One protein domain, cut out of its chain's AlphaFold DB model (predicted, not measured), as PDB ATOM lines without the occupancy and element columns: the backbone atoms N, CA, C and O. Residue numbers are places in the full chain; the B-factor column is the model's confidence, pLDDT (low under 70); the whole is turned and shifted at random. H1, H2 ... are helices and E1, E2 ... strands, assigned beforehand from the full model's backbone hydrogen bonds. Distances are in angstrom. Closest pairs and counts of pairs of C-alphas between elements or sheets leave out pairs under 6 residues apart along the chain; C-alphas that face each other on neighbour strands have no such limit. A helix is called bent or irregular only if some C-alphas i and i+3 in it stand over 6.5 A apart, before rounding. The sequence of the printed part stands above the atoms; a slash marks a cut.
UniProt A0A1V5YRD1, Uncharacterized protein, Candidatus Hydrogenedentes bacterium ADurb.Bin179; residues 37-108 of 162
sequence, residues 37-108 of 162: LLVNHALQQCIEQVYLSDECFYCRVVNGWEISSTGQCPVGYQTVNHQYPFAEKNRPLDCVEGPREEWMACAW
ATOM      1  N   LEU A  37      24.944 -30.453  46.039       90.44
ATOM      2  CA  LEU A  37      24.515 -31.844  46.065       90.44
ATOM      3  C   LEU A  37      23.604 -32.107  44.867       90.44
ATOM      4  O   LEU A  37      22.620 -31.389  44.689       90.44
ATOM      5  N   LEU A  38      23.886 -33.155  44.098       91.19
ATOM      6  CA  LEU A  38      22.948 -33.658  43.098       91.19
ATOM      7  C   LEU A  38      22.206 -34.882  43.620       91.19
ATOM      8  O   LEU A  38      22.797 -35.735  44.282       91.19
ATOM      9  N   VAL A  39      20.924 -34.991  43.292       93.19
ATOM     10  CA  VAL A  39      20.067 -36.119  43.669       93.19
ATOM     11  C   VAL A  39      19.327 -36.630  42.441       93.19
ATOM     12  O   VAL A  39      18.920 -35.855  41.580       93.19
ATOM     13  N   ASN A  40      19.154 -37.945  42.354       92.31
ATOM     14  CA  ASN A  40      18.292 -38.600  41.386       92.31
ATOM     15  C   ASN A  40      17.292 -39.485  42.132       92.31
ATOM     16  O   ASN A  40      17.639 -40.547  42.653       92.31
ATOM     17  N   HIS A  41      16.038 -39.042  42.183       92.81
ATOM     18  CA  HIS A  41      14.973 -39.740  42.903       92.81
ATOM     19  C   HIS A  41      14.566 -41.066  42.258       92.81
ATOM     20  O   HIS A  41      14.215 -42.005  42.968       92.81
ATOM     21  N   ALA A  42      14.635 -41.160  40.928       91.62
ATOM     22  CA  ALA A  42      14.268 -42.376  40.206       91.62
ATOM     23  C   ALA A  42      15.269 -43.512  40.460       91.62
ATOM     24  O   ALA A  42      14.876 -44.672  40.554       91.62
ATOM     25  N   LEU A  43      16.552 -43.167  40.593       90.69
ATOM     26  CA  LEU A  43      17.630 -44.120  40.860       90.69
ATOM     27  C   LEU A  43      17.945 -44.276  42.352       90.69
ATOM     28  O   LEU A  43      18.737 -45.142  42.705       90.69
ATOM     29  N   GLN A  44      17.348 -43.445  43.215       94.31
ATOM     30  CA  GLN A  44      17.711 -43.321  44.630       94.31
ATOM     31  C   GLN A  44      19.220 -43.101  44.809       94.31
ATOM     32  O   GLN A  44      19.874 -43.762  45.611       94.31
ATOM     33  N   GLN A  45      19.787 -42.180  44.029       92.19
ATOM     34  CA  GLN A  45      21.219 -41.875  44.024       92.19
ATOM     35  C   GLN A  45      21.486 -40.410  44.352       92.19
ATOM     36  O   GLN A  45      20.649 -39.542  44.106       92.19
ATOM     37  N   CYS A  46      22.669 -40.130  44.885       91.19
ATOM     38  CA  CYS A  46      23.141 -38.775  45.132       91.19
ATOM     39  C   CYS A  46      24.631 -38.641  44.809       91.19
ATOM     40  O   CYS A  46      25.385 -39.613  44.861       91.19
ATOM     41  N   ILE A  47      25.054 -37.424  44.484       90.38
ATOM     42  CA  ILE A  47      26.451 -37.071  44.241       90.38
ATOM     43  C   ILE A  47      26.760 -35.838  45.073       90.38
ATOM     44  O   ILE A  47      26.175 -34.773  44.863       90.38
ATOM     45  N   GLU A  48      27.677 -35.991  46.017       89.56
ATOM     46  CA  GLU A  48      28.110 -34.911  46.893       89.56
ATOM     47  C   GLU A  48      29.246 -34.104  46.249       89.56
ATOM     48  O   GLU A  48      29.980 -34.605  45.399       89.56
ATOM     49  N   GLN A  49      29.402 -32.853  46.688       84.44
ATOM     50  CA  GLN A  49      30.521 -31.977  46.323       84.44
ATOM     51  C   GLN A  49      30.678 -31.698  44.815       84.44
ATOM     52  O   GLN A  49      31.784 -31.701  44.278       84.44
ATOM     53  N   VAL A  50      29.573 -31.426  44.122       83.06
ATOM     54  CA  VAL A  50      29.582 -31.154  42.680       83.06
ATOM     55  C   VAL A  50      29.796 -29.670  42.397       83.06
ATOM     56  O   VAL A  50      29.021 -28.829  42.845       83.06
ATOM     57  N   TYR A  51      30.802 -29.340  41.594       84.25
ATOM     58  CA  TYR A  51      31.058 -27.976  41.131       84.25
ATOM     59  C   TYR A  51      30.363 -27.747  39.789       84.25
ATOM     60  O   TYR A  51      30.690 -28.397  38.798       84.25
ATOM     61  N   LEU A  52      29.378 -26.848  39.762       80.19
ATOM     62  CA  LEU A  52      28.590 -26.590  38.552       80.19
ATOM     63  C   LEU A  52      29.179 -25.513  37.652       80.19
ATOM     64  O   LEU A  52      28.779 -25.414  36.500       80.19
ATOM     65  N   SER A  53      30.083 -24.684  38.150       77.12
ATOM     66  CA  SER A  53      30.682 -23.633  37.340       77.12
ATOM     67  C   SER A  53      31.965 -23.125  37.961       77.12
ATOM     68  O   SER A  53      32.123 -23.148  39.184       77.12
ATOM     69  N   ASP A  54      32.815 -22.585  37.111       71.38
ATOM     70  CA  ASP A  54      33.909 -21.690  37.458       71.38
ATOM     71  C   ASP A  54      33.952 -20.550  36.419       71.38
ATOM     72  O   ASP A  54      33.020 -20.370  35.631       71.38
ATOM     73  N   GLU A  55      35.009 -19.748  36.419       67.25
ATOM     74  CA  GLU A  55      35.219 -18.665  35.452       67.25
ATOM     75  C   GLU A  55      35.540 -19.169  34.031       67.25
ATOM     76  O   GLU A  55      35.707 -18.369  33.114       67.25
ATOM     77  N   CYS A  56      35.640 -20.484  33.823       65.75
ATOM     78  CA  CYS A  56      36.071 -21.107  32.575       65.75
ATOM     79  C   CYS A  56      35.002 -22.044  31.971       65.75
ATOM     80  O   CYS A  56      35.036 -22.301  30.761       65.75
ATOM     81  N   PHE A  57      34.052 -22.559  32.759       70.38
ATOM     82  CA  PHE A  57      32.959 -23.422  32.306       70.38
ATOM     83  C   PHE A  57      31.681 -23.282  33.145       70.38
ATOM     84  O   PHE A  57      31.685 -22.880  34.309       70.38
ATOM     85  N   TYR A  58      30.566 -23.703  32.552       75.31
ATOM     86  CA  TYR A  58      29.279 -23.837  33.229       75.31
ATOM     87  C   TYR A  58      28.637 -25.188  32.901       75.31
ATOM     88  O   TYR A  58      28.562 -25.591  31.742       75.31
ATOM     89  N   CYS A  59      28.130 -25.879  33.916       79.56
ATOM     90  CA  CYS A  59      27.452 -27.163  33.822       79.56
ATOM     91  C   CYS A  59      25.959 -27.030  34.109       79.56
ATOM     92  O   CYS A  59      25.533 -26.484  35.126       79.56
ATOM     93  N   ARG A  60      25.150 -27.616  33.227       83.19
ATOM     94  CA  ARG A  60      23.714 -27.804  33.422       83.19
ATOM     95  C   ARG A  60      23.444 -29.205  33.960       83.19
ATOM     96  O   ARG A  60      23.989 -30.177  33.451       83.19
ATOM     97  N   VAL A  61      22.541 -29.320  34.928       87.00
ATOM     98  CA  VAL A  61      22.060 -30.619  35.418       87.00
ATOM     99  C   VAL A  61      21.057 -31.225  34.430       87.00
ATOM    100  O   VAL A  61      20.173 -30.524  33.930       87.00
ATOM    101  N   VAL A  62      21.205 -32.512  34.116       84.94
ATOM    102  CA  VAL A  62      20.423 -33.220  33.085       84.94
ATOM    103  C   VAL A  62      19.995 -34.620  33.553       84.94
ATOM    104  O   VAL A  62      20.322 -35.053  34.652       84.94
ATOM    105  N   ASN A  63      19.252 -35.352  32.715       86.25
ATOM    106  CA  ASN A  63      18.945 -36.779  32.907       86.25
ATOM    107  C   ASN A  63      18.245 -37.133  34.238       86.25
ATOM    108  O   ASN A  63      18.504 -38.180  34.829       86.25
ATOM    109  N   GLY A  64      17.338 -36.267  34.704       85.69
ATOM    110  CA  GLY A  64      16.544 -36.505  35.918       85.69
ATOM    111  C   GLY A  64      17.311 -36.303  37.226       85.69
ATOM    112  O   GLY A  64      16.797 -36.646  38.288       85.69
ATOM    113  N   TRP A  65      18.525 -35.757  37.146       91.12
ATOM    114  CA  TRP A  65      19.237 -35.237  38.301       91.12
ATOM    115  C   TRP A  65      18.727 -33.841  38.657       91.12
ATOM    116  O   TRP A  65      18.324 -33.066  37.788       91.12
ATOM    117  N   GLU A  66      18.783 -33.509  39.939       92.31
ATOM    118  CA  GLU A  66      18.395 -32.208  40.471       92.31
ATOM    119  C   GLU A  66      19.379 -31.722  41.533       92.31
ATOM    120  O   GLU A  66      20.055 -32.516  42.184       92.31
ATOM    121  N   ILE A  67      19.461 -30.401  41.700       91.62
ATOM    122  CA  ILE A  67      20.257 -29.780  42.757       91.62
ATOM    123  C   ILE A  67      19.437 -29.814  44.042       91.62
ATOM    124  O   ILE A  67      18.389 -29.175  44.123       91.62
ATOM    125  N   SER A  68      19.934 -30.509  45.058       90.81
ATOM    126  CA  SER A  68      19.301 -30.523  46.371       90.81
ATOM    127  C   SER A  68      19.778 -29.351  47.229       90.81
ATOM    128  O   SER A  68      20.974 -29.078  47.345       90.81
ATOM    129  N   SER A  69      18.829 -28.687  47.889       84.88
ATOM    130  CA  SER A  69      19.078 -27.580  48.818       84.88
ATOM    131  C   SER A  69      19.502 -28.032  50.218       84.88
ATOM    132  O   SER A  69      19.925 -27.206  51.023       84.88
ATOM    133  N   THR A  70      19.398 -29.328  50.529       81.69
ATOM    134  CA  THR A  70      19.707 -29.859  51.865       81.69
ATOM    135  C   THR A  70      21.205 -29.936  52.141       81.69
ATOM    136  O   THR A  70      21.607 -30.024  53.298       81.69
ATOM    137  N   GLY A  71      22.034 -29.957  51.089       80.12
ATOM    138  CA  GLY A  71      23.479 -30.174  51.191       80.12
ATOM    139  C   GLY A  71      23.878 -31.560  51.716       80.12
ATOM    140  O   GLY A  71      25.063 -31.811  51.908       80.12
ATOM    141  N   GLN A  72      22.913 -32.455  51.951       87.94
ATOM    142  CA  GLN A  72      23.116 -33.807  52.475       87.94
ATOM    143  C   GLN A  72      22.308 -34.830  51.684       87.94
ATOM    144  O   GLN A  72      21.122 -34.611  51.405       87.94
ATOM    145  N   CYS A  73      22.957 -35.941  51.333       90.31
ATOM    146  CA  CYS A  73      22.315 -37.033  50.623       90.31
ATOM    147  C   CYS A  73      21.091 -37.565  51.401       90.31
ATOM    148  O   CYS A  73      21.203 -37.814  52.607       90.31
ATOM    149  N   PRO A  74      19.921 -37.745  50.756       93.62
ATOM    150  CA  PRO A  74      18.741 -38.256  51.444       93.62
ATOM    151  C   PRO A  74      18.948 -39.663  52.022       93.62
ATOM    152  O   PRO A  74      19.665 -40.495  51.466       93.62
ATOM    153  N   VAL A  75      18.272 -39.963  53.133       93.06
ATOM    154  CA  VAL A  75      18.378 -41.274  53.790       93.06
ATOM    155  C   VAL A  75      17.902 -42.383  52.848       93.06
ATOM    156  O   VAL A  75      16.818 -42.304  52.274       93.06
ATOM    157  N   GLY A  76      18.717 -43.431  52.715       91.00
ATOM    158  CA  GLY A  76      18.446 -44.572  51.839       91.00
ATOM    159  C   GLY A  76      18.906 -44.384  50.392       91.00
ATOM    160  O   GLY A  76      18.768 -45.318  49.609       91.00
ATOM    161  N   TYR A  77      19.465 -43.222  50.040       92.12
ATOM    162  CA  TYR A  77      20.038 -42.992  48.718       92.12
ATOM    163  C   TYR A  77      21.488 -43.471  48.687       92.12
ATOM    164  O   TYR A  77      22.221 -43.370  49.672       92.12
ATOM    165  N   GLN A  78      21.908 -43.996  47.541       92.25
ATOM    166  CA  GLN A  78      23.282 -44.408  47.309       92.25
ATOM    167  C   GLN A  78      24.131 -43.214  46.864       92.25
ATOM    168  O   GLN A  78      23.869 -42.611  45.821       92.25
ATOM    169  N   THR A  79      25.199 -42.921  47.604       90.38
ATOM    170  CA  THR A  79      26.228 -41.977  47.157       90.38
ATOM    171  C   THR A  79      27.049 -42.593  46.028       90.38
ATOM    172  O   THR A  79      27.621 -43.674  46.187       90.38
ATOM    173  N   VAL A  80      27.113 -41.911  44.884       86.00
ATOM    174  CA  VAL A  80      27.881 -42.336  43.705       86.00
ATOM    175  C   VAL A  80      28.951 -41.301  43.363       86.00
ATOM    176  O   VAL A  80      28.787 -40.108  43.611       86.00
ATOM    177  N   ASN A  81      30.077 -41.760  42.812       76.81
ATOM    178  CA  ASN A  81      31.217 -40.891  42.527       76.81
ATOM    179  C   ASN A  81      31.026 -40.140  41.195       76.81
ATOM    180  O   ASN A  81      30.563 -40.719  40.212       76.81
ATOM    181  N   HIS A  82      31.409 -38.861  41.144       67.00
ATOM    182  CA  HIS A  82      31.275 -38.003  39.961       67.00
ATOM    183  C   HIS A  82      32.432 -38.215  38.971       67.00
ATOM    184  O   HIS A  82      33.257 -37.328  38.741       67.00
ATOM    185  N   GLN A  83      32.532 -39.403  38.382       62.56
ATOM    186  CA  GLN A  83      33.485 -39.662  37.301       62.56
ATOM    187  C   GLN A  83      32.741 -40.170  36.078       62.56
ATOM    188  O   GLN A  83      32.670 -41.369  35.830       62.56
ATOM    189  N   TYR A  84      32.175 -39.234  35.323       59.50
ATOM    190  CA  TYR A  84      31.447 -39.543  34.101       59.50
ATOM    191  C   TYR A  84      32.279 -39.109  32.893       59.50
ATOM    192  O   TYR A  84      32.649 -37.935  32.797       59.50
ATOM    193  N   PRO A  85      32.585 -40.016  31.953       56.66
ATOM    194  CA  PRO A  85      33.122 -39.627  30.661       56.66
ATOM    195  C   PRO A  85      32.150 -38.654  29.984       56.66
ATOM    196  O   PRO A  85      30.946 -38.908  29.941       56.66
ATOM    197  N   PHE A  86      32.658 -37.583  29.368       56.44
ATOM    198  CA  PHE A  86      31.833 -36.628  28.608       56.44
ATOM    199  C   PHE A  86      30.959 -37.296  27.527       56.44
ATOM    200  O   PHE A  86      29.942 -36.745  27.119       56.44
ATOM    201  N   ALA A  87      31.328 -38.496  27.073       60.41
ATOM    202  CA  ALA A  87      30.586 -39.270  26.082       60.41
ATOM    203  C   ALA A  87      29.427 -40.113  26.660       60.41
ATOM    204  O   ALA A  87      28.699 -40.744  25.893       60.41
ATOM    205  N   GLU A  88      29.234 -40.161  27.980       69.12
ATOM    206  CA  GLU A  88      28.208 -41.010  28.584       69.12
ATOM    207  C   GLU A  88      26.799 -40.418  28.427       69.12
ATOM    208  O   GLU A  88      26.553 -39.239  28.696       69.12
ATOM    209  N   LYS A  89      25.853 -41.258  27.984       68.06
ATOM    210  CA  LYS A  89      24.474 -40.858  27.654       68.06
ATOM    211  C   LYS A  89      23.641 -40.481  28.888       68.06
ATOM    212  O   LYS A  89      22.768 -39.628  28.780       68.06
ATOM    213  N   ASN A  90      23.938 -41.076  30.043       72.62
ATOM    214  CA  ASN A  90      23.194 -40.889  31.296       72.62
ATOM    215  C   ASN A  90      23.947 -40.022  32.319       72.62
ATOM    216  O   ASN A  90      23.672 -40.096  33.516       72.62
ATOM    217  N   ARG A  91      24.900 -39.202  31.859       80.38
ATOM    218  CA  ARG A  91      25.672 -38.310  32.731       80.38
ATOM    219  C   ARG A  91      24.758 -37.351  33.517       80.38
ATOM    220  O   ARG A  91      23.736 -36.933  32.977       80.38
ATOM    221  N   PRO A  92      25.113 -36.973  34.753       82.94
ATOM    222  CA  PRO A  92      24.324 -36.040  35.560       82.94
ATOM    223  C   PRO A  92      24.444 -34.585  35.091       82.94
ATOM    224  O   PRO A  92      23.554 -33.779  35.357       82.94
ATOM    225  N   LEU A  93      25.533 -34.251  34.392       83.81
ATOM    226  CA  LEU A  93      25.877 -32.892  33.984       83.81
ATOM    227  C   LEU A  93      26.163 -32.789  32.490       83.81
ATOM    228  O   LEU A  93      26.787 -33.668  31.899       83.81
ATOM    229  N   ASP A  94      25.774 -31.668  31.900       81.06
ATOM    230  CA  ASP A  94      26.183 -31.232  30.572       81.06
ATOM    231  C   ASP A  94      26.944 -29.909  30.689       81.06
ATOM    232  O   ASP A  94      26.352 -28.870  30.993       81.06
ATOM    233  N   CYS A  95      28.266 -29.965  30.527       78.12
ATOM    234  CA  CYS A  95      29.156 -28.829  30.736       78.12
ATOM    235  C   CYS A  95      29.539 -28.187  29.408       78.12
ATOM    236  O   CYS A  95      29.978 -28.869  28.482       78.12
ATOM    237  N   VAL A  96      29.382 -26.869  29.339       70.44
ATOM    238  CA  VAL A  96      29.801 -26.038  28.215       70.44
ATOM    239  C   VAL A  96      30.948 -25.136  28.651       70.44
ATOM    240  O   VAL A  96      30.952 -24.599  29.760       70.44
ATOM    241  N   GLU A  97      31.930 -24.979  27.769       65.88
ATOM    242  CA  GLU A  97      33.010 -24.012  27.954       65.88
ATOM    243  C   GLU A  97      32.441 -22.585  27.966       65.88
ATOM    244  O   GLU A  97      31.522 -22.256  27.207       65.88
ATOM    245  N   GLY A  98      32.984 -21.746  28.849       56.88
ATOM    246  CA  GLY A  98      32.669 -20.325  28.920       56.88
ATOM    247  C   GLY A  98      33.136 -19.553  27.674       56.88
ATOM    248  O   GLY A  98      33.807 -20.102  26.794       56.88
ATOM    249  N   PRO A  99      32.774 -18.265  27.552       49.62
ATOM    250  CA  PRO A  99      33.149 -17.448  26.404       49.62
ATOM    251  C   PRO A  99      34.677 -17.409  26.192       49.62
ATOM    252  O   PRO A  99      35.462 -17.159  27.102       49.62
ATOM    253  N   ARG A 100      35.096 -17.632  24.935       44.12
ATOM    254  CA  ARG A 100      36.496 -17.826  24.492       44.12
ATOM    255  C   ARG A 100      37.510 -16.770  24.952       44.12
ATOM    256  O   ARG A 100      38.702 -17.066  24.967       44.12
ATOM    257  N   GLU A 101      37.077 -15.551  25.266       46.62
ATOM    258  CA  GLU A 101      37.982 -14.452  25.636       46.62
ATOM    259  C   GLU A 101      38.546 -14.592  27.062       46.62
ATOM    260  O   GLU A 101      39.656 -14.132  27.323       46.62
ATOM    261  N   GLU A 102      37.854 -15.313  27.951       43.28
ATOM    262  CA  GLU A 102      38.304 -15.603  29.326       43.28
ATOM    263  C   GLU A 102      39.207 -16.856  29.383       43.28
ATOM    264  O   GLU A 102      40.056 -17.013  30.260       43.28
ATOM    265  N   TRP A 103      39.117 -17.704  28.356       44.44
ATOM    266  CA  TRP A 103      39.762 -19.017  28.276       44.44
ATOM    267  C   TRP A 103      41.286 -18.979  28.120       44.44
ATOM    268  O   TRP A 103      41.982 -19.894  28.565       44.44
ATOM    269  N   MET A 104      41.845 -17.922  27.515       41.97
ATOM    270  CA  MET A 104      43.304 -17.804  27.369       41.97
ATOM    271  C   MET A 104      44.022 -17.738  28.720       41.97
ATOM    272  O   MET A 104      45.194 -18.102  28.798       41.97
ATOM    273  N   ALA A 105      43.330 -17.305  29.777       47.25
ATOM    274  CA  ALA A 105      43.875 -17.299  31.125       47.25
ATOM    275  C   ALA A 105      43.752 -18.670  31.817       47.25
ATOM    276  O   ALA A 105      44.567 -18.987  32.682       47.25
ATOM    277  N   CYS A 106      42.793 -19.502  31.395       49.28
ATOM    278  CA  CYS A 106      42.567 -20.828  31.963       49.28
ATOM    279  C   CYS A 106      43.395 -21.939  31.281       49.28
ATOM    280  O   CYS A 106      43.816 -22.881  31.942       49.28
ATOM    281  N   ALA A 107      43.740 -21.802  29.993       46.53
ATOM    282  CA  ALA A 107      44.528 -22.792  29.237       46.53
ATOM    283  C   ALA A 107      45.971 -23.026  29.754       46.53
ATOM    284  O   ALA A 107      46.658 -23.930  29.279       46.53
ATOM    285  N   TRP A 108      46.437 -22.212  30.708       38.66
ATOM    286  CA  TRP A 108      47.789 -22.263  31.285       38.66
ATOM    287  C   TRP A 108      47.806 -22.621  32.775       38.66
ATOM    288  O   TRP A 108      48.881 -22.836  33.339       38.66
TER     289      TRP A 108
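What this domain is: This is residues 37 to 108 of the 162 residues of an uncharacterized protein of Candidatus Hydrogenedentes bacterium ADurb.Bin179 (UniProt A0A1V5YRD1). The model is an elongated chain of small parts: a three-stranded sheet of E2, E1 and E4 toward one end, a two-stranded ribbon of E3 and E5 next along the long axis, and one short helix, H1, at the other end. A long loop, residues 69 to 92, leaves E4, passes beside E2 with residues 78 to 79 and comes back to E5. The printed part has 72 residues with five named strands and one named helix, in the order E1 E2 E3 E4 E5 H1; both sheets are antiparallel, the larger in the order E2 - E1 - E4. The class is mixed, helices and strands, with under half of the residues in named elements. The whole is only just loose, close to compact, with a radius of gyration of the C-alphas of 13.9 A and spans of 44 by 25 by 17 A.

Where its parts are: E1 is residues 37 to 40, 10.3 A long, and begins at C-alpha 37 at (24.515, -31.844, 46.065). E2, residues 45 to 50, is 13.7 A long, and E4, residues 66 to 68, is 6.2 A. E3, residues 57 to 61, spans 13.4 A, and E5, residues 93 to 97, spans 12.9 A from C-alpha 93 at (25.877, -32.892, 33.984). H1, residues 100 to 106, is 10.1 A long and ends at C-alpha 106 at (42.567, -20.828, 31.963); it is irregular, but only just, with C-alphas 101 and 104 6.52 A apart.

How they stand to each other: In the larger sheet E1 is the inner strand, and E2 and E4 are edge strands. E1 and E2 form a hairpin, antiparallel at 159 degrees between directions, with N 40 and O 45 at 2.8 A. E1 and E4 are antiparallel at 131 degrees, with N 39 and O 66 at 2.8 A. Residues 78 to 79 pair in parallel with residues 45 to 46 of E2. E3 and E5 are antiparallel neighbours at 157 degrees; N 60 and O 94 are 2.8 A apart, within hydrogen-bond range. The closest C-alphas of E3 and E4 are those of Val 61 and Ile 67, 7.6 A apart. E1 and E3 are only just apart, at 8.3 A. H1 is not on the larger sheet, and it is apart from E3. In H1, 0 of 3 O i to N i+4 pairs are within hydrogen-bond range, against 3 of 4 O i to N i+3 pairs.

The domain as a whole: The two C-alphas farthest apart, those of Gly 76 and Glu 101, are 44.4 A apart. The printed part has no cut. The link from E4 to E5, 24 residues, is long; that from E2 to E3 is short, and the links E1 to E2, E3 to E4 and E5 to H1 are tight. The mean pLDDT of the printed part is 76.3; residues 55 to 56, 82 to 89 and 97 to 108 are under 70, and H1 has a mean of 45.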